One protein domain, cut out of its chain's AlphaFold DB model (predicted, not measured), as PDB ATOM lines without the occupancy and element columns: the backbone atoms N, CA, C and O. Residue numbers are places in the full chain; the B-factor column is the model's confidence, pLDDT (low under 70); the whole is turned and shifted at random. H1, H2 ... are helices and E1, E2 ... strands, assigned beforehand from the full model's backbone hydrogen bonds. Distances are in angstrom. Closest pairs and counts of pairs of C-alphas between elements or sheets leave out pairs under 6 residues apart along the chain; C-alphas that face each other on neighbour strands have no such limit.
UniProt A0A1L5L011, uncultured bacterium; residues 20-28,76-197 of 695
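This is residues 20 to 28 and 76 to 197 of the 695 residues of a protein of uncultured bacterium (UniProt A0A1L5L011). One long, kinked helix, H4, makes the length of a rod; H3 folds back along it as a hairpin, H2 packs farther along it, and residues 184 to 197 of H4 stick out. The printed part has 131 residues, mostly helix, with E1, H1, H2, H3, H4 in order; it is only just loose, close to extended, with radius of gyration of the C-alphas 20.7 A and spans of 77 by 28 by 21 A.

Find E1, residues 77 to 79, from C-alpha 77 at (14.508, 4.262, -2.112). H1, residues 87 to 97, H2, 107 to 117, and H3, 120 to 137, follow. H4, 143 to 197, runs 75.5 A to C-alpha 197 at (-6.675, -14.428, -13.249), with a kink of 32 degrees near residue 165.

E1 pairs with no named strand. H1 and H2 are close but not clearly touching, closest C-alphas Tyr 97 and Tyr 114, 7.8 A. H2 touches residues 171 to 182 of H4 alone, closest C-alphas Tyr 107 and Ile 178, 6.6 A. The hairpin H3 and H4 touches through residues 146 to 168 of H4 alone, closest C-alphas Gln 127 and Ile 157, 5.9 A. Every O i to N i+4 pair is within hydrogen-bond range in H1, H2 and H3, and 44 of 51 in H4.

Residues 29 to 75 are cut out, leaving C-alphas 28 and 76 15.1 A apart. No link between named elements is long. Confidence is under 70 in 55 residues, among them 20 to 28, 141 to 162 and 184 to 197.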
ATOM      1  N   GLY A  20      17.540  25.901   6.741       39.78
ATOM      2  CA  GLY A  20      17.207  24.471   6.753       39.78
ATOM      3  C   GLY A  20      17.651  23.703   5.501       39.78
ATOM      4  O   GLY A  20      17.677  22.484   5.520       39.78
ATOM      5  N   SER A  21      18.044  24.374   4.412       48.91
ATOM      6  CA  SER A  21      18.610  23.695   3.235       48.91
ATOM      7  C   SER A  21      20.060  23.254   3.437       48.91
ATOM      8  O   SER A  21      20.624  22.578   2.587       48.91
ATOM      9  N   LEU A  22      20.688  23.692   4.528       49.22
ATOM     10  CA  LEU A  22      22.079  23.398   4.863       49.22
ATOM     11  C   LEU A  22      22.197  22.282   5.913       49.22
ATOM     12  O   LEU A  22      23.313  21.945   6.293       49.22
ATOM     13  N   THR A  23      21.072  21.742   6.399       53.28
ATOM     14  CA  THR A  23      21.045  20.655   7.393       53.28
ATOM     15  C   THR A  23      21.007  19.263   6.762       53.28
ATOM     16  O   THR A  23      21.190  18.290   7.477       53.28
ATOM     17  N   GLY A  24      20.749  19.155   5.452       57.84
ATOM     18  CA  GLY A  24      20.601  17.866   4.764       57.84
ATOM     19  C   GLY A  24      19.282  17.134   5.047       57.84
ATOM     20  O   GLY A  24      19.091  16.041   4.541       57.84
ATOM     21  N   GLU A  25      18.355  17.725   5.814       62.25
ATOM     22  CA  GLU A  25      17.079  17.080   6.194       62.25
ATOM     23  C   GLU A  25      16.090  16.948   5.021       62.25
ATOM     24  O   GLU A  25      15.239  16.055   5.018       62.25
ATOM     25  N   TYR A  26      16.174  17.849   4.042       66.00
ATOM     26  CA  TYR A  26      15.143  18.017   3.023       66.00
ATOM     27  C   TYR A  26      15.686  17.867   1.610       66.00
ATOM     28  O   TYR A  26      16.700  18.474   1.257       66.00
ATOM     29  N   LEU A  27      14.923  17.157   0.783       64.88
ATOM     30  CA  LEU A  27      15.106  17.137  -0.658       64.88
ATOM     31  C   LEU A  27      14.279  18.268  -1.279       64.88
ATOM     32  O   LEU A  27      13.072  18.355  -1.058       64.88
ATOM     33  N   TYR A  28      14.931  19.137  -2.049       61.72
ATOM     34  CA  TYR A  28      14.299  20.296  -2.683       61.72
ATOM     35  C   TYR A  28      13.964  20.026  -4.153       61.72
ATOM     36  O   TYR A  28      14.679  19.258  -4.802       61.72
ATOM     37  N   THR A  76      17.779   4.783  -5.687       67.19
ATOM     38  CA  THR A  76      17.070   5.570  -4.671       67.19
ATOM     39  C   THR A  76      15.853   4.818  -4.126       67.19
ATOM     40  O   THR A  76      15.097   4.202  -4.879       67.19
ATOM     41  N   LYS A  77      15.656   4.870  -2.805       74.38
ATOM     42  CA  LYS A  77      14.508   4.262  -2.112       74.38
ATOM     43  C   LYS A  77      13.499   5.338  -1.742       74.38
ATOM     44  O   LYS A  77      13.878   6.325  -1.114       74.38
ATOM     45  N   VAL A  78      12.232   5.115  -2.081       79.62
ATOM     46  CA  VAL A  78      11.127   6.026  -1.755       79.62
ATOM     47  C   VAL A  78      10.150   5.334  -0.809       79.62
ATOM     48  O   VAL A  78       9.690   4.217  -1.069       79.62
ATOM     49  N   ILE A  79       9.864   5.992   0.310       78.56
ATOM     50  CA  ILE A  79       8.875   5.570   1.302       78.56
ATOM     51  C   ILE A  79       7.658   6.481   1.159       78.56
ATOM     52  O   ILE A  79       7.756   7.686   1.393       78.56
ATOM     53  N   THR A  80       6.526   5.878   0.802       76.81
ATOM     54  CA  THR A  80       5.302   6.604   0.436       76.81
ATOM     55  C   THR A  80       4.487   7.066   1.645       76.81
ATOM     56  O   THR A  80       4.443   6.392   2.686       76.81
ATOM     57  N   ASP A  81       3.799   8.199   1.498       76.19
ATOM     58  CA  ASP A  81       2.832   8.715   2.468       76.19
ATOM     59  C   ASP A  81       1.383   8.275   2.199       76.19
ATOM     60  O   ASP A  81       0.538   8.531   3.058       76.19
ATOM     61  N   ASP A  82       1.116   7.550   1.104       73.81
ATOM     62  CA  ASP A  82      -0.233   7.156   0.659       73.81
ATOM     63  C   ASP A  82      -0.632   5.727   1.083       73.81
ATOM     64  O   ASP A  82      -1.790   5.419   1.368       73.81
ATOM     65  N   THR A  83       0.337   4.815   1.213       74.12
ATOM     66  CA  THR A  83       0.030   3.417   1.560       74.12
ATOM     67  C   THR A  83      -0.026   3.196   3.071       74.12
ATOM     68  O   THR A  83       0.972   3.357   3.779       74.12
ATOM     69  N   THR A  84      -1.185   2.751   3.570       82.50
ATOM     70  CA  THR A  84      -1.386   2.369   4.977       82.50
ATOM     71  C   THR A  84      -0.757   1.024   5.329       82.50
ATOM     72  O   THR A  84      -0.723   0.101   4.514       82.50
ATOM     73  N   ILE A  85      -0.339   0.873   6.582       82.75
ATOM     74  CA  ILE A  85       0.267  -0.361   7.093       82.75
ATOM     75  C   ILE A  85      -0.767  -1.390   7.581       82.75
ATOM     76  O   ILE A  85      -1.830  -1.044   8.090       82.75
ATOM     77  N   GLU A  86      -0.422  -2.678   7.529       81.12
ATOM     78  CA  GLU A  86      -1.281  -3.738   8.090       81.12
ATOM     79  C   GLU A  86      -1.213  -3.793   9.630       81.12
ATOM     80  O   GLU A  86      -0.203  -3.395  10.227       81.12
ATOM     81  N   PRO A  87      -2.234  -4.359  10.303       78.44
ATOM     82  CA  PRO A  87      -2.280  -4.469  11.760       78.44
ATOM     83  C   PRO A  87      -1.089  -5.179  12.403       78.44
ATOM     84  O   PRO A  87      -0.612  -4.733  13.452       78.44
ATOM     85  N   ASP A  88      -0.584  -6.241  11.776       80.75
ATOM     86  CA  ASP A  88       0.553  -7.004  12.296       80.75
ATOM     87  C   ASP A  88       1.847  -6.193  12.241       80.75
ATOM     88  O   ASP A  88       2.621  -6.175  13.201       80.75
ATOM     89  N   PHE A  89       2.037  -5.430  11.163       87.50
ATOM     90  CA  PHE A  89       3.183  -4.540  11.035       87.50
ATOM     91  C   PHE A  89       3.080  -3.357  12.006       87.50
ATOM     92  O   PHE A  89       4.043  -3.035  12.697       87.50
ATOM     93  N   ALA A  90       1.889  -2.773  12.169       84.31
ATOM     94  CA  ALA A  90       1.651  -1.742  13.180       84.31
ATOM     95  C   ALA A  90       1.987  -2.236  14.599       84.31
ATOM     96  O   ALA A  90       2.524  -1.485  15.416       84.31
ATOM     97  N   LYS A  91       1.687  -3.503  14.909       80.56
ATOM     98  CA  LYS A  91       2.066  -4.129  16.180       80.56
ATOM     99  C   LYS A  91       3.583  -4.293  16.294       80.56
ATOM    100  O   LYS A  91       4.142  -3.841  17.288       80.56
ATOM    101  N   TYR A  92       4.237  -4.845  15.271       86.12
ATOM    102  CA  TYR A  92       5.695  -4.989  15.227       86.12
ATOM    103  C   TYR A  92       6.422  -3.660  15.474       86.12
ATOM    104  O   TYR A  92       7.349  -3.594  16.283       86.12
ATOM    105  N   ILE A  93       5.958  -2.583  14.837       90.75
ATOM    106  CA  ILE A  93       6.544  -1.249  14.968       90.75
ATOM    107  C   ILE A  93       6.380  -0.692  16.389       90.75
ATOM    108  O   ILE A  93       7.334  -0.146  16.951       90.75
ATOM    109  N   ARG A  94       5.201  -0.867  17.004       89.56
ATOM    110  CA  ARG A  94       4.971  -0.473  18.406       89.56
ATOM    111  C   ARG A  94       5.893  -1.217  19.364       89.56
ATOM    112  O   ARG A  94       6.504  -0.579  20.218       89.56
ATOM    113  N   ASP A  95       5.985  -2.532  19.204       86.69
ATOM    114  CA  ASP A  95       6.701  -3.408  20.132       86.69
ATOM    115  C   ASP A  95       8.227  -3.242  20.001       86.69
ATOM    116  O   ASP A  95       8.938  -3.255  21.005       86.69
ATOM    117  N   THR A  96       8.730  -3.025  18.781       87.56
ATOM    118  CA  THR A  96      10.177  -2.974  18.490       87.56
ATOM    119  C   THR A  96      10.761  -1.569  18.622       87.56
ATOM    120  O   THR A  96      11.835  -1.389  19.195       87.56
ATOM    121  N   TYR A  97      10.064  -0.555  18.103       86.81
ATOM    122  CA  TYR A  97      10.598   0.809  17.994       86.81
ATOM    123  C   TYR A  97       9.972   1.782  19.000       86.81
ATOM    124  O   TYR A  97      10.425   2.922  19.129       86.81
ATOM    125  N   GLY A  98       8.944   1.354  19.744       85.19
ATOM    126  CA  GLY A  98       8.320   2.157  20.796       85.19
ATOM    127  C   GLY A  98       7.637   3.428  20.283       85.19
ATOM    128  O   GLY A  98       7.475   4.390  21.042       85.19
ATOM    129  N   ILE A  99       7.267   3.454  18.999       90.25
ATOM    130  CA  ILE A  99       6.474   4.522  18.387       90.25
ATOM    131  C   ILE A  99       5.015   4.087  18.308       90.25
ATOM    132  O   ILE A  99       4.705   2.930  18.029       90.25
ATOM    133  N   LYS A 100       4.087   5.013  18.562       87.00
ATOM    134  CA  LYS A 100       2.659   4.741  18.381       87.00
ATOM    135  C   LYS A 100       2.438   4.474  16.890       87.00
ATOM    136  O   LYS A 100       2.686   5.374  16.100       87.00
ATOM    137  N   ALA A 101       1.999   3.275  16.523       88.81
ATOM    138  CA  ALA A 101       1.653   2.901  15.152       88.81
ATOM    139  C   ALA A 101       0.269   2.239  15.124       88.81
ATOM    140  O   ALA A 101      -0.125   1.529  16.058       88.81
ATOM    141  N   THR A 102      -0.496   2.513  14.079       87.25
ATOM    142  CA  THR A 102      -1.869   2.061  13.860       87.25
ATOM    143  C   THR A 102      -2.057   1.694  12.389       87.25
ATOM    144  O   THR A 102      -1.353   2.240  11.552       87.25
ATOM    145  N   PRO A 103      -3.030   0.838  12.037       81.81
ATOM    146  CA  PRO A 103      -3.280   0.472  10.636       81.81
ATOM    147  C   PRO A 103      -3.757   1.631   9.747       81.81
ATOM    148  O   PRO A 103      -3.939   1.459   8.553       81.81
ATOM    149  N   LYS A 104      -4.034   2.804  10.333       82.31
ATOM    150  CA  LYS A 104      -4.372   4.034   9.603       82.31
ATOM    151  C   LYS A 104      -3.141   4.879   9.282       82.31
ATOM    152  O   LYS A 104      -3.264   5.874   8.584       82.31
ATOM    153  N   ASP A 105      -1.996   4.529   9.861       84.06
ATOM    154  CA  ASP A 105      -0.737   5.212   9.613       84.06
ATOM    155  C   ASP A 105      -0.144   4.704   8.297       84.06
ATOM    156  O   ASP A 105      -0.252   3.518   7.968       84.06
ATOM    157  N   THR A 106       0.486   5.605   7.554       85.44
ATOM    158  CA  THR A 106       1.215   5.284   6.326       85.44
ATOM    159  C   THR A 106       2.694   5.088   6.605       85.44
ATOM    160  O   THR A 106       3.190   5.463   7.676       85.44
ATOM    161  N   TYR A 107       3.412   4.477   5.668       84.44
ATOM    162  CA  TYR A 107       4.831   4.184   5.854       84.44
ATOM    163  C   TYR A 107       5.663   5.453   6.133       84.44
ATOM    164  O   TYR A 107       6.482   5.437   7.054       84.44
ATOM    165  N   ALA A 108       5.384   6.580   5.466       85.50
ATOM    166  CA  ALA A 108       6.031   7.861   5.767       85.50
ATOM    167  C   ALA A 108       5.662   8.425   7.154       85.50
ATOM    168  O   ALA A 108       6.528   8.899   7.886       85.50
ATOM    169  N   THR A 109       4.411   8.284   7.610       89.69
ATOM    170  CA  THR A 109       4.045   8.759   8.965       89.69
ATOM    171  C   THR A 109       4.766   7.996  10.083       89.69
ATOM    172  O   THR A 109       4.945   8.521  11.189       89.69
ATOM    173  N   LEU A 110       5.210   6.759   9.822       88.69
ATOM    174  CA  LEU A 110       6.081   6.029  10.743       88.69
ATOM    175  C   LEU A 110       7.477   6.655  10.806       88.69
ATOM    176  O   LEU A 110       8.033   6.756  11.904       88.69
ATOM    177  N   MET A 111       8.009   7.115   9.669       90.81
ATOM    178  CA  MET A 111       9.280   7.841   9.591       90.81
ATOM    179  C   MET A 111       9.226   9.120  10.430       90.81
ATOM    180  O   MET A 111      10.078   9.304  11.297       90.81
ATOM    181  N   ASP A 112       8.173   9.933  10.305       89.50
ATOM    182  CA  ASP A 112       8.004  11.157  11.109       89.50
ATOM    183  C   ASP A 112       8.020  10.887  12.615       89.50
ATOM    184  O   ASP A 112       8.694  11.566  13.401       89.50
ATOM    185  N   ARG A 113       7.266   9.865  13.041       90.25
ATOM    186  CA  ARG A 113       7.172   9.489  14.456       90.25
ATOM    187  C   ARG A 113       8.503   8.977  14.976       90.25
ATOM    188  O   ARG A 113       8.852   9.273  16.119       90.25
ATOM    189  N   TYR A 114       9.248   8.241  14.156       91.50
ATOM    190  CA  TYR A 114      10.567   7.755  14.530       91.50
ATOM    191  C   TYR A 114      11.604   8.886  14.574       91.50
ATOM    192  O   TYR A 114      12.298   9.010  15.583       91.50
ATOM    193  N   LYS A 115      11.621   9.786  13.577       89.75
ATOM    194  CA  LYS A 115      12.459  11.001  13.523       89.75
ATOM    195  C   LYS A 115      12.287  11.860  14.778       89.75
ATOM    196  O   LYS A 115      13.265  12.291  15.392       89.75
ATOM    197  N   ALA A 116      11.040  12.056  15.215       91.19
ATOM    198  CA  ALA A 116      10.730  12.753  16.461       91.19
ATOM    199  C   ALA A 116      11.162  11.959  17.708       91.19
ATOM    200  O   ALA A 116      11.712  12.532  18.649       91.19
ATOM    201  N   LYS A 117      10.943  10.638  17.725       91.00
ATOM    202  CA  LYS A 117      11.261   9.760  18.863       91.00
ATOM    203  C   LYS A 117      12.755   9.696  19.169       91.00
ATOM    204  O   LYS A 117      13.118   9.657  20.344       91.00
ATOM    205  N   ILE A 118      13.600   9.649  18.140       88.81
ATOM    206  CA  ILE A 118      15.057   9.563  18.305       88.81
ATOM    207  C   ILE A 118      15.711  10.928  18.562       88.81
ATOM    208  O   ILE A 118      16.897  10.975  18.861       88.81
ATOM    209  N   GLY A 119      14.951  12.025  18.473       86.69
ATOM    210  CA  GLY A 119      15.452  13.384  18.685       86.69
ATOM    211  C   GLY A 119      16.132  14.014  17.466       86.69
ATOM    212  O   GLY A 119      16.610  15.140  17.574       86.69
ATOM    213  N   LEU A 120      16.128  13.344  16.307       84.44
ATOM    214  CA  LEU A 120      16.777  13.827  15.081       84.44
ATOM    215  C   LEU A 120      16.169  15.154  14.605       84.44
ATOM    216  O   LEU A 120      16.900  16.092  14.310       84.44
ATOM    217  N   LYS A 121      14.836  15.286  14.668       85.56
ATOM    218  CA  LYS A 121      14.144  16.549  14.351       85.56
ATOM    219  C   LYS A 121      14.658  17.733  15.182       85.56
ATOM    220  O   LYS A 121      14.896  18.811  14.656       85.56
ATOM    221  N   SER A 122      14.851  17.523  16.487       84.00
ATOM    222  CA  SER A 122      15.350  18.578  17.377       84.00
ATOM    223  C   SER A 122      16.789  18.967  17.041       84.00
ATOM    224  O   SER A 122      17.146  20.134  17.168       84.00
ATOM    225  N   ALA A 123      17.610  18.001  16.623       77.25
ATOM    226  CA  ALA A 123      18.996  18.247  16.249       77.25
ATOM    227  C   ALA A 123      19.092  19.096  14.967       77.25
ATOM    228  O   ALA A 123      19.833  20.081  14.949       77.25
ATOM    229  N   TYR A 124      18.282  18.800  13.942       77.19
ATOM    230  CA  TYR A 124      18.190  19.644  12.743       77.19
ATOM    231  C   TYR A 124      17.684  21.058  13.055       77.19
ATOM    232  O   TYR A 124      18.255  22.039  12.571       77.19
ATOM    233  N   ASP A 125      16.669  21.194  13.917       80.88
ATOM    234  CA  ASP A 125      16.155  22.503  14.348       80.88
ATOM    235  C   ASP A 125      17.239  23.357  15.032       80.88
ATOM    236  O   ASP A 125      17.293  24.581  14.855       80.88
ATOM    237  N   ASP A 126      18.122  22.738  15.817       75.94
ATOM    238  CA  ASP A 126      19.207  23.439  16.501       75.94
ATOM    239  C   ASP A 126      20.352  23.821  15.552       75.94
ATOM    240  O   ASP A 126      20.850  24.953  15.636       75.94
ATOM    241  N   GLN A 127      20.698  22.970  14.577       65.75
ATOM    242  CA  GLN A 127      21.614  23.337  13.487       65.75
ATOM    243  C   GLN A 127      21.077  24.510  12.667       65.75
ATOM    244  O   GLN A 127      21.800  25.481  12.422       65.75
ATOM    245  N   LYS A 128      19.790  24.474  12.306       70.25
ATOM    246  CA  LYS A 128      19.122  25.552  11.570       70.25
ATOM    247  C   LYS A 128      19.239  26.891  12.308       70.25
ATOM    248  O   LYS A 128      19.662  27.893  11.727       70.25
ATOM    249  N   LYS A 129      18.962  26.910  13.619       75.62
ATOM    250  CA  LYS A 129      19.123  28.114  14.461       75.62
ATOM    251  C   LYS A 129      20.570  28.612  14.502       75.62
ATOM    252  O   LYS A 129      20.790  29.825  14.546       75.62
ATOM    253  N   ALA A 130      21.553  27.713  14.546       62.09
ATOM    254  CA  ALA A 130      22.968  28.085  14.557       62.09
ATOM    255  C   ALA A 130      23.397  28.718  13.221       62.09
ATOM    256  O   ALA A 130      24.044  29.768  13.218       62.09
ATOM    257  N   LEU A 131      22.948  28.152  12.100       63.94
ATOM    258  CA  LEU A 131      23.173  28.679  10.752       63.94
ATOM    259  C   LEU A 131      22.501  30.044  10.538       63.94
ATOM    260  O   LEU A 131      23.109  30.952   9.970       63.94
ATOM    261  N   ASP A 132      21.287  30.246  11.055       69.12
ATOM    262  CA  ASP A 132      20.614  31.553  11.028       69.12
ATOM    263  C   ASP A 132      21.379  32.627  11.800       69.12
ATOM    264  O   ASP A 132      21.481  33.779  11.363       69.12
ATOM    265  N   LYS A 133      21.922  32.266  12.967       69.06
ATOM    266  CA  LYS A 133      22.771  33.169  13.750       69.06
ATOM    267  C   LYS A 133      24.062  33.492  13.002       69.06
ATOM    268  O   LYS A 133      24.487  34.644  13.046       69.06
ATOM    269  N   LEU A 134      24.635  32.529  12.279       64.69
ATOM    270  CA  LEU A 134      25.831  32.737  11.463       64.69
ATOM    271  C   LEU A 134      25.553  33.711  10.306       64.69
ATOM    272  O   LEU A 134      26.278  34.687  10.157       64.69
ATOM    273  N   LYS A 135      24.439  33.548   9.578       63.00
ATOM    274  CA  LYS A 135      24.007  34.504   8.535       63.00
ATOM    275  C   LYS A 135      23.798  35.921   9.080       63.00
ATOM    276  O   LYS A 135      24.090  36.909   8.411       63.00
ATOM    277  N   LYS A 136      23.262  36.052  10.299       71.88
ATOM    278  CA  LYS A 136      23.086  37.361  10.958       71.88
ATOM    279  C   LYS A 136      24.419  37.975  11.396       71.88
ATOM    280  O   LYS A 136      24.524  39.197  11.439       71.88
ATOM    281  N   ASN A 137      25.420  37.148  11.693       64.19
ATOM    282  CA  ASN A 137      26.740  37.577  12.145       64.19
ATOM    283  C   ASN A 137      27.539  38.322  11.059       64.19
ATOM    284  O   ASN A 137      28.333  39.198  11.388       64.19
ATOM    285  N   ASP A 138      27.275  38.058   9.776       62.25
ATOM    286  CA  ASP A 138      27.899  38.779   8.652       62.25
ATOM    287  C   ASP A 138      27.547  40.274   8.618       62.25
ATOM    288  O   ASP A 138      28.259  41.069   8.008       62.25
ATOM    289  N   LYS A 139      26.468  40.672   9.302       71.81
ATOM    290  CA  LYS A 139      26.020  42.068   9.420       71.81
ATOM    291  C   LYS A 139      26.639  42.809  10.611       71.81
ATOM    292  O   LYS A 139      26.253  43.943  10.871       71.81
ATOM    293  N   ILE A 140      27.531  42.172  11.375       70.75
ATOM    294  CA  ILE A 140      28.223  42.807  12.503       70.75
ATOM    295  C   ILE A 140      29.441  43.566  11.982       70.75
ATOM    296  O   ILE A 140      30.306  42.974  11.335       70.75
ATOM    297  N   ASP A 141      29.525  44.854  12.308       57.78
ATOM    298  CA  ASP A 141      30.600  45.740  11.847       57.78
ATOM    299  C   ASP A 141      31.956  45.408  12.495       57.78
ATOM    300  O   ASP A 141      32.975  45.355  11.803       57.78
ATOM    301  N   ASP A 142      31.968  45.127  13.806       56.59
ATOM    302  CA  ASP A 142      33.188  44.809  14.556       56.59
ATOM    303  C   ASP A 142      33.764  43.444  14.156       56.59
ATOM    304  O   ASP A 142      33.175  42.385  14.397       56.59
ATOM    305  N   GLU A 143      34.954  43.471  13.561       53.19
ATOM    306  CA  GLU A 143      35.606  42.289  13.003       53.19
ATOM    307  C   GLU A 143      35.969  41.250  14.071       53.19
ATOM    308  O   GLU A 143      35.835  40.048  13.826       53.19
ATOM    309  N   ASN A 144      36.373  41.685  15.266       48.22
ATOM    310  CA  ASN A 144      36.748  40.779  16.351       48.22
ATOM    311  C   ASN A 144      35.529  40.033  16.906       48.22
ATOM    312  O   ASN A 144      35.565  38.810  17.058       48.22
ATOM    313  N   THR A 145      34.426  40.746  17.136       57.09
ATOM    314  CA  THR A 145      33.145  40.172  17.564       57.09
ATOM    315  C   THR A 145      32.580  39.245  16.493       57.09
ATOM    316  O   THR A 145      32.164  38.128  16.804       57.09
ATOM    317  N   ARG A 146      32.644  39.644  15.215       55.41
ATOM    318  CA  ARG A 146      32.231  38.808  14.082       55.41
ATOM    319  C   ARG A 146      33.038  37.508  14.019       55.41
ATOM    320  O   ARG A 146      32.443  36.438  13.904       55.41
ATOM    321  N   ARG A 147      34.370  37.556  14.149       47.44
ATOM    322  CA  ARG A 147      35.229  36.353  14.140       47.44
ATOM    323  C   ARG A 147      34.993  35.453  15.354       47.44
ATOM    324  O   ARG A 147      34.946  34.235  15.196       47.44
ATOM    325  N   LEU A 148      34.810  36.030  16.541       52.44
ATOM    326  CA  LEU A 148      34.528  35.271  17.762       52.44
ATOM    327  C   LEU A 148      33.178  34.546  17.675       52.44
ATOM    328  O   LEU A 148      33.108  33.343  17.920       52.44
ATOM    329  N   ASN A 149      32.125  35.251  17.261       59.00
ATOM    330  CA  ASN A 149      30.796  34.672  17.072       59.00
ATOM    331  C   ASN A 149      30.795  33.583  15.996       59.00
ATOM    332  O   ASN A 149      30.204  32.527  16.207       59.00
ATOM    333  N   ALA A 150      31.489  33.806  14.875       54.47
ATOM    334  CA  ALA A 150      31.636  32.800  13.828       54.47
ATOM    335  C   ALA A 150      32.327  31.539  14.368       54.47
ATOM    336  O   ALA A 150      31.849  30.441  14.130       54.47
ATOM    337  N   SER A 151      33.390  31.686  15.165       48.50
ATOM    338  CA  SER A 151      34.094  30.554  15.783       48.50
ATOM    339  C   SER A 151      33.196  29.735  16.721       48.50
ATOM    340  O   SER A 151      33.143  28.509  16.621       48.50
ATOM    341  N   VAL A 152      32.433  30.398  17.600       63.41
ATOM    342  CA  VAL A 152      31.523  29.725  18.546       63.41
ATOM    343  C   VAL A 152      30.370  29.028  17.820       63.41
ATOM    344  O   VAL A 152      30.032  27.894  18.156       63.41
ATOM    345  N   LEU A 153      29.778  29.678  16.814       61.59
ATOM    346  CA  LEU A 153      28.675  29.115  16.033       61.59
ATOM    347  C   LEU A 153      29.141  27.960  15.141       61.59
ATOM    348  O   LEU A 153      28.474  26.933  15.105       61.59
ATOM    349  N   SER A 154      30.305  28.078  14.498       57.84
ATOM    350  CA  SER A 154      30.900  26.985  13.723       57.84
ATOM    351  C   SER A 154      31.242  25.785  14.602       57.84
ATOM    352  O   SER A 154      31.015  24.650  14.193       57.84
ATOM    353  N   LYS A 155      31.725  26.013  15.831       59.22
ATOM    354  CA  LYS A 155      31.937  24.929  16.795       59.22
ATOM    355  C   LYS A 155      30.619  24.251  17.180       59.22
ATOM    356  O   LYS A 155      30.554  23.032  17.156       59.22
ATOM    357  N   ALA A 156      29.568  25.020  17.465       57.91
ATOM    358  CA  ALA A 156      28.254  24.461  17.785       57.91
ATOM    359  C   ALA A 156      27.646  23.659  16.617       57.91
ATOM    360  O   ALA A 156      27.014  22.634  16.853       57.91
ATOM    361  N   ILE A 157      27.859  24.092  15.368       61.56
ATOM    362  CA  ILE A 157      27.443  23.348  14.168       61.56
ATOM    363  C   ILE A 157      28.225  22.032  14.057       61.56
ATOM    364  O   ILE A 157      27.615  20.981  13.877       61.56
ATOM    365  N   ASN A 158      29.548  22.067  14.241       59.41
ATOM    366  CA  ASN A 158      30.392  20.871  14.184       59.41
ATOM    367  C   ASN A 158      30.068  19.861  15.294       59.41
ATOM    368  O   ASN A 158      29.895  18.684  14.999       59.41
ATOM    369  N   ASP A 159      29.919  20.314  16.541       63.00
ATOM    370  CA  ASP A 159      29.547  19.449  17.670       63.00
ATOM    371  C   ASP A 159      28.141  18.835  17.453       63.00
ATOM    372  O   ASP A 159      27.855  17.710  17.868       63.00
ATOM    373  N   SER A 160      27.255  19.557  16.756       64.00
ATOM    374  CA  SER A 160      25.927  19.065  16.388       64.00
ATOM    375  C   SER A 160      25.966  18.038  15.252       64.00
ATOM    376  O   SER A 160      25.130  17.136  15.257       64.00
ATOM    377  N   ASN A 161      26.914  18.131  14.311       63.50
ATOM    378  CA  ASN A 161      27.057  17.174  13.206       63.50
ATOM    379  C   ASN A 161      27.334  15.752  13.712       63.50
ATOM    380  O   ASN A 161      26.716  14.811  13.228       63.50
ATOM    381  N   ASP A 162      28.180  15.585  14.732       68.00
ATOM    382  CA  ASP A 162      28.473  14.256  15.297       68.00
ATOM    383  C   ASP A 162      27.223  13.596  15.900       68.00
ATOM    384  O   ASP A 162      27.012  12.386  15.783       68.00
ATOM    385  N   THR A 163      26.357  14.406  16.514       73.44
ATOM    386  CA  THR A 163      25.083  13.939  17.075       73.44
ATOM    387  C   THR A 163      24.080  13.604  15.969       73.44
ATOM    388  O   THR A 163      23.408  12.575  16.050       73.44
ATOM    389  N   VAL A 164      23.999  14.438  14.928       71.75
ATOM    390  CA  VAL A 164      23.120  14.228  13.768       71.75
ATOM    391  C   VAL A 164      23.513  12.962  13.010       71.75
ATOM    392  O   VAL A 164      22.669  12.085  12.862       71.75
ATOM    393  N   ASN A 165      24.793  12.784  12.675       73.12
ATOM    394  CA  ASN A 165      25.294  11.606  11.957       73.12
ATOM    395  C   ASN A 165      24.942  10.289  12.677       73.12
ATOM    396  O   ASN A 165      24.527   9.307  12.059       73.12
ATOM    397  N   GLY A 166      25.069  10.256  14.010       74.94
ATOM    398  CA  GLY A 166      24.719   9.076  14.808       74.94
ATOM    399  C   GLY A 166      23.215   8.769  14.832       74.94
ATOM    400  O   GLY A 166      22.814   7.604  14.913       74.94
ATOM    401  N   LEU A 167      22.369   9.799  14.764       79.75
ATOM    402  CA  LEU A 167      20.914   9.657  14.718       79.75
ATOM    403  C   LEU A 167      20.412   9.325  13.306       79.75
ATOM    404  O   LEU A 167      19.506   8.501  13.179       79.75
ATOM    405  N   GLU A 168      21.030   9.886  12.268       78.56
ATOM    406  CA  GLU A 168      20.767   9.566  10.862       78.56
ATOM    407  C   GLU A 168      21.042   8.097  10.557       78.56
ATOM    408  O   GLU A 168      20.207   7.448   9.940       78.56
ATOM    409  N   GLY A 169      22.129   7.512  11.078       76.69
ATOM    410  CA  GLY A 169      22.389   6.077  10.912       76.69
ATOM    411  C   GLY A 169      21.235   5.199  11.420       76.69
ATOM    412  O   GLY A 169      20.764   4.302  10.723       76.69
ATOM    413  N   ARG A 170      20.694   5.520  12.604       81.50
ATOM    414  CA  ARG A 170      19.524   4.816  13.167       81.50
ATOM    415  C   ARG A 170      18.257   5.062  12.351       81.50
ATOM    416  O   ARG A 170      17.400   4.183  12.269       81.50
ATOM    417  N   PHE A 171      18.122   6.258  11.786       85.56
ATOM    418  CA  PHE A 171      17.005   6.629  10.927       85.56
ATOM    419  C   PHE A 171      17.031   5.854   9.602       85.56
ATOM    420  O   PHE A 171      16.004   5.313   9.195       85.56
ATOM    421  N   THR A 172      18.210   5.692   8.999       81.50
ATOM    422  CA  THR A 172      18.448   4.881   7.798       81.50
ATOM    423  C   THR A 172      18.127   3.405   8.025       81.50
ATOM    424  O   THR A 172      17.476   2.775   7.188       81.50
ATOM    425  N   ASP A 173      18.520   2.839   9.168       82.69
ATOM    426  CA  ASP A 173      18.192   1.448   9.508       82.69
ATOM    427  C   ASP A 173      16.678   1.226   9.584       82.69
ATOM    428  O   ASP A 173      16.155   0.241   9.055       82.69
ATOM    429  N   PHE A 174      15.959   2.165  10.202       84.56
ATOM    430  CA  PHE A 174      14.503   2.128  10.253       84.56
ATOM    431  C   PHE A 174      13.882   2.271   8.856       84.56
ATOM    432  O   PHE A 174      13.021   1.469   8.494       84.56
ATOM    433  N   ALA A 175      14.378   3.205   8.038       80.75
ATOM    434  CA  ALA A 175      13.945   3.398   6.654       80.75
ATOM    435  C   ALA A 175      14.074   2.111   5.819       80.75
ATOM    436  O   ALA A 175      13.161   1.750   5.080       80.75
ATOM    437  N   ASN A 176      15.171   1.368   5.983       80.06
ATOM    438  CA  ASN A 176      15.393   0.104   5.282       80.06
ATOM    439  C   ASN A 176      14.375  -0.982   5.665       80.06
ATOM    440  O   ASN A 176      13.933  -1.735   4.798       80.06
ATOM    441  N   VAL A 177      13.996  -1.065   6.945       82.56
ATOM    442  CA  VAL A 177      12.972  -2.012   7.424       82.56
ATOM    443  C   VAL A 177      11.600  -1.658   6.855       82.56
ATOM    444  O   VAL A 177      10.893  -2.539   6.366       82.56
ATOM    445  N   ILE A 178      11.252  -0.370   6.876       82.38
ATOM    446  CA  ILE A 178      10.007   0.150   6.305       82.38
ATOM    447  C   ILE A 178       9.931  -0.134   4.798       82.38
ATOM    448  O   ILE A 178       8.945  -0.698   4.323       82.38
ATOM    449  N   TYR A 179      10.993   0.190   4.060       79.88
ATOM    450  CA  TYR A 179      11.065  -0.001   2.613       79.88
ATOM    451  C   TYR A 179      10.984  -1.479   2.211       79.88
ATOM    452  O   TYR A 179      10.263  -1.835   1.284       79.88
ATOM    453  N   LYS A 180      11.681  -2.368   2.929       76.62
ATOM    454  CA  LYS A 180      11.644  -3.805   2.635       76.62
ATOM    455  C   LYS A 180      10.234  -4.386   2.782       76.62
ATOM    456  O   LYS A 180       9.790  -5.114   1.901       76.62
ATOM    457  N   GLU A 181       9.524  -4.042   3.856       76.75
ATOM    458  CA  GLU A 181       8.142  -4.503   4.062       76.75
ATOM    459  C   GLU A 181       7.196  -3.977   2.969       76.75
ATOM    460  O   GLU A 181       6.287  -4.691   2.541       76.75
ATOM    461  N   GLN A 182       7.408  -2.741   2.506       80.31
ATOM    462  CA  GLN A 182       6.656  -2.155   1.396       80.31
ATOM    463  C   GLN A 182       6.866  -2.947   0.091       80.31
ATOM    464  O   GLN A 182       5.891  -3.281  -0.584       80.31
ATOM    465  N   GLU A 183       8.110  -3.289  -0.255       71.62
ATOM    466  CA  GLU A 183       8.441  -3.985  -1.509       71.62
ATOM    467  C   GLU A 183       8.078  -5.483  -1.495       71.62
ATOM    468  O   GLU A 183       7.492  -5.981  -2.459       71.62
ATOM    469  N   ASP A 184       8.317  -6.194  -0.385       63.34
ATOM    470  CA  ASP A 184       7.974  -7.624  -0.241       63.34
ATOM    471  C   ASP A 184       6.462  -7.871  -0.432       63.34
ATOM    472  O   ASP A 184       6.025  -8.935  -0.887       63.34
ATOM    473  N   ARG A 185       5.636  -6.866  -0.116       61.78
ATOM    474  CA  ARG A 185       4.179  -6.914  -0.289       61.78
ATOM    475  C   ARG A 185       3.714  -6.585  -1.697       61.78
ATOM    476  O   ARG A 185       2.683  -7.121  -2.103       61.78
ATOM    477  N   LYS A 186       4.452  -5.760  -2.446       53.78
ATOM    478  CA  LYS A 186       4.186  -5.539  -3.874       53.78
ATOM    479  C   LYS A 186       4.391  -6.845  -4.652       53.78
ATOM    480  O   LYS A 186       3.479  -7.293  -5.337       53.78
ATOM    481  N   MET A 187       5.504  -7.546  -4.413       36.91
ATOM    482  CA  MET A 187       5.828  -8.799  -5.117       36.91
ATOM    483  C   MET A 187       4.863  -9.963  -4.831       36.91
ATOM    484  O   MET A 187       4.425 -10.635  -5.763       36.91
ATOM    485  N   LYS A 188       4.470 -10.192  -3.568       39.62
ATOM    486  CA  LYS A 188       3.515 -11.269  -3.231       39.62
ATOM    487  C   LYS A 188       2.102 -11.020  -3.758       39.62
ATOM    488  O   LYS A 188       1.374 -11.967  -4.039       39.62
ATOM    489  N   LYS A 189       1.705  -9.754  -3.883       38.22
ATOM    490  CA  LYS A 189       0.408  -9.380  -4.451       38.22
ATOM    491  C   LYS A 189       0.406  -9.537  -5.974       38.22
ATOM    492  O   LYS A 189      -0.636  -9.873  -6.525       38.22
ATOM    493  N   ASP A 190       1.546  -9.384  -6.641       35.78
ATOM    494  CA  ASP A 190       1.642  -9.554  -8.091       35.78
ATOM    495  C   ASP A 190       1.724 -11.028  -8.522       35.78
ATOM    496  O   ASP A 190       0.996 -11.405  -9.437       35.78
ATOM    497  N   GLU A 191       2.488 -11.900  -7.844       32.12
ATOM    498  CA  GLU A 191       2.623 -13.326  -8.222       32.12
ATOM    499  C   GLU A 191       1.319 -14.141  -8.093       32.12
ATOM    500  O   GLU A 191       0.920 -14.821  -9.045       32.12
ATOM    501  N   ASP A 192       0.608 -14.041  -6.964       34.44
ATOM    502  CA  ASP A 192      -0.627 -14.812  -6.727       34.44
ATOM    503  C   ASP A 192      -1.823 -14.283  -7.540       34.44
ATOM    504  O   ASP A 192      -2.759 -15.023  -7.856       34.44
ATOM    505  N   THR A 193      -1.793 -13.012  -7.956       36.03
ATOM    506  CA  THR A 193      -2.858 -12.413  -8.777       36.03
ATOM    507  C   THR A 193      -2.635 -12.648 -10.279       36.03
ATOM    508  O   THR A 193      -3.614 -12.732 -11.029       36.03
ATOM    509  N   TYR A 194      -1.382 -12.818 -10.731       37.06
ATOM    510  CA  TYR A 194      -1.042 -12.990 -12.153       37.06
ATOM    511  C   TYR A 194      -1.486 -14.342 -12.730       37.06
ATOM    512  O   TYR A 194      -2.040 -14.390 -13.831       37.06
ATOM    513  N   PHE A 195      -1.298 -15.442 -11.994       37.38
ATOM    514  CA  PHE A 195      -1.657 -16.787 -12.474       37.38
ATOM    515  C   PHE A 195      -3.070 -17.235 -12.074       37.38
ATOM    516  O   PHE A 195      -3.641 -18.094 -12.742       37.38
ATOM    517  N   ALA A 196      -3.691 -16.611 -11.066       34.16
ATOM    518  CA  ALA A 196      -5.080 -16.901 -10.700       34.16
ATOM    519  C   ALA A 196      -6.113 -16.247 -11.642       34.16
ATOM    520  O   ALA A 196      -7.215 -16.771 -11.797       34.16
ATOM    521  N   LYS A 197      -5.775 -15.123 -12.300       38.56
ATOM    522  CA  LYS A 197      -6.675 -14.428 -13.249       38.56
ATOM    523  C   LYS A 197      -6.362 -14.667 -14.737       38.56
ATOM    524  O   LYS A 197      -7.185 -14.325 -15.577       38.56
TER     525      LYS A 197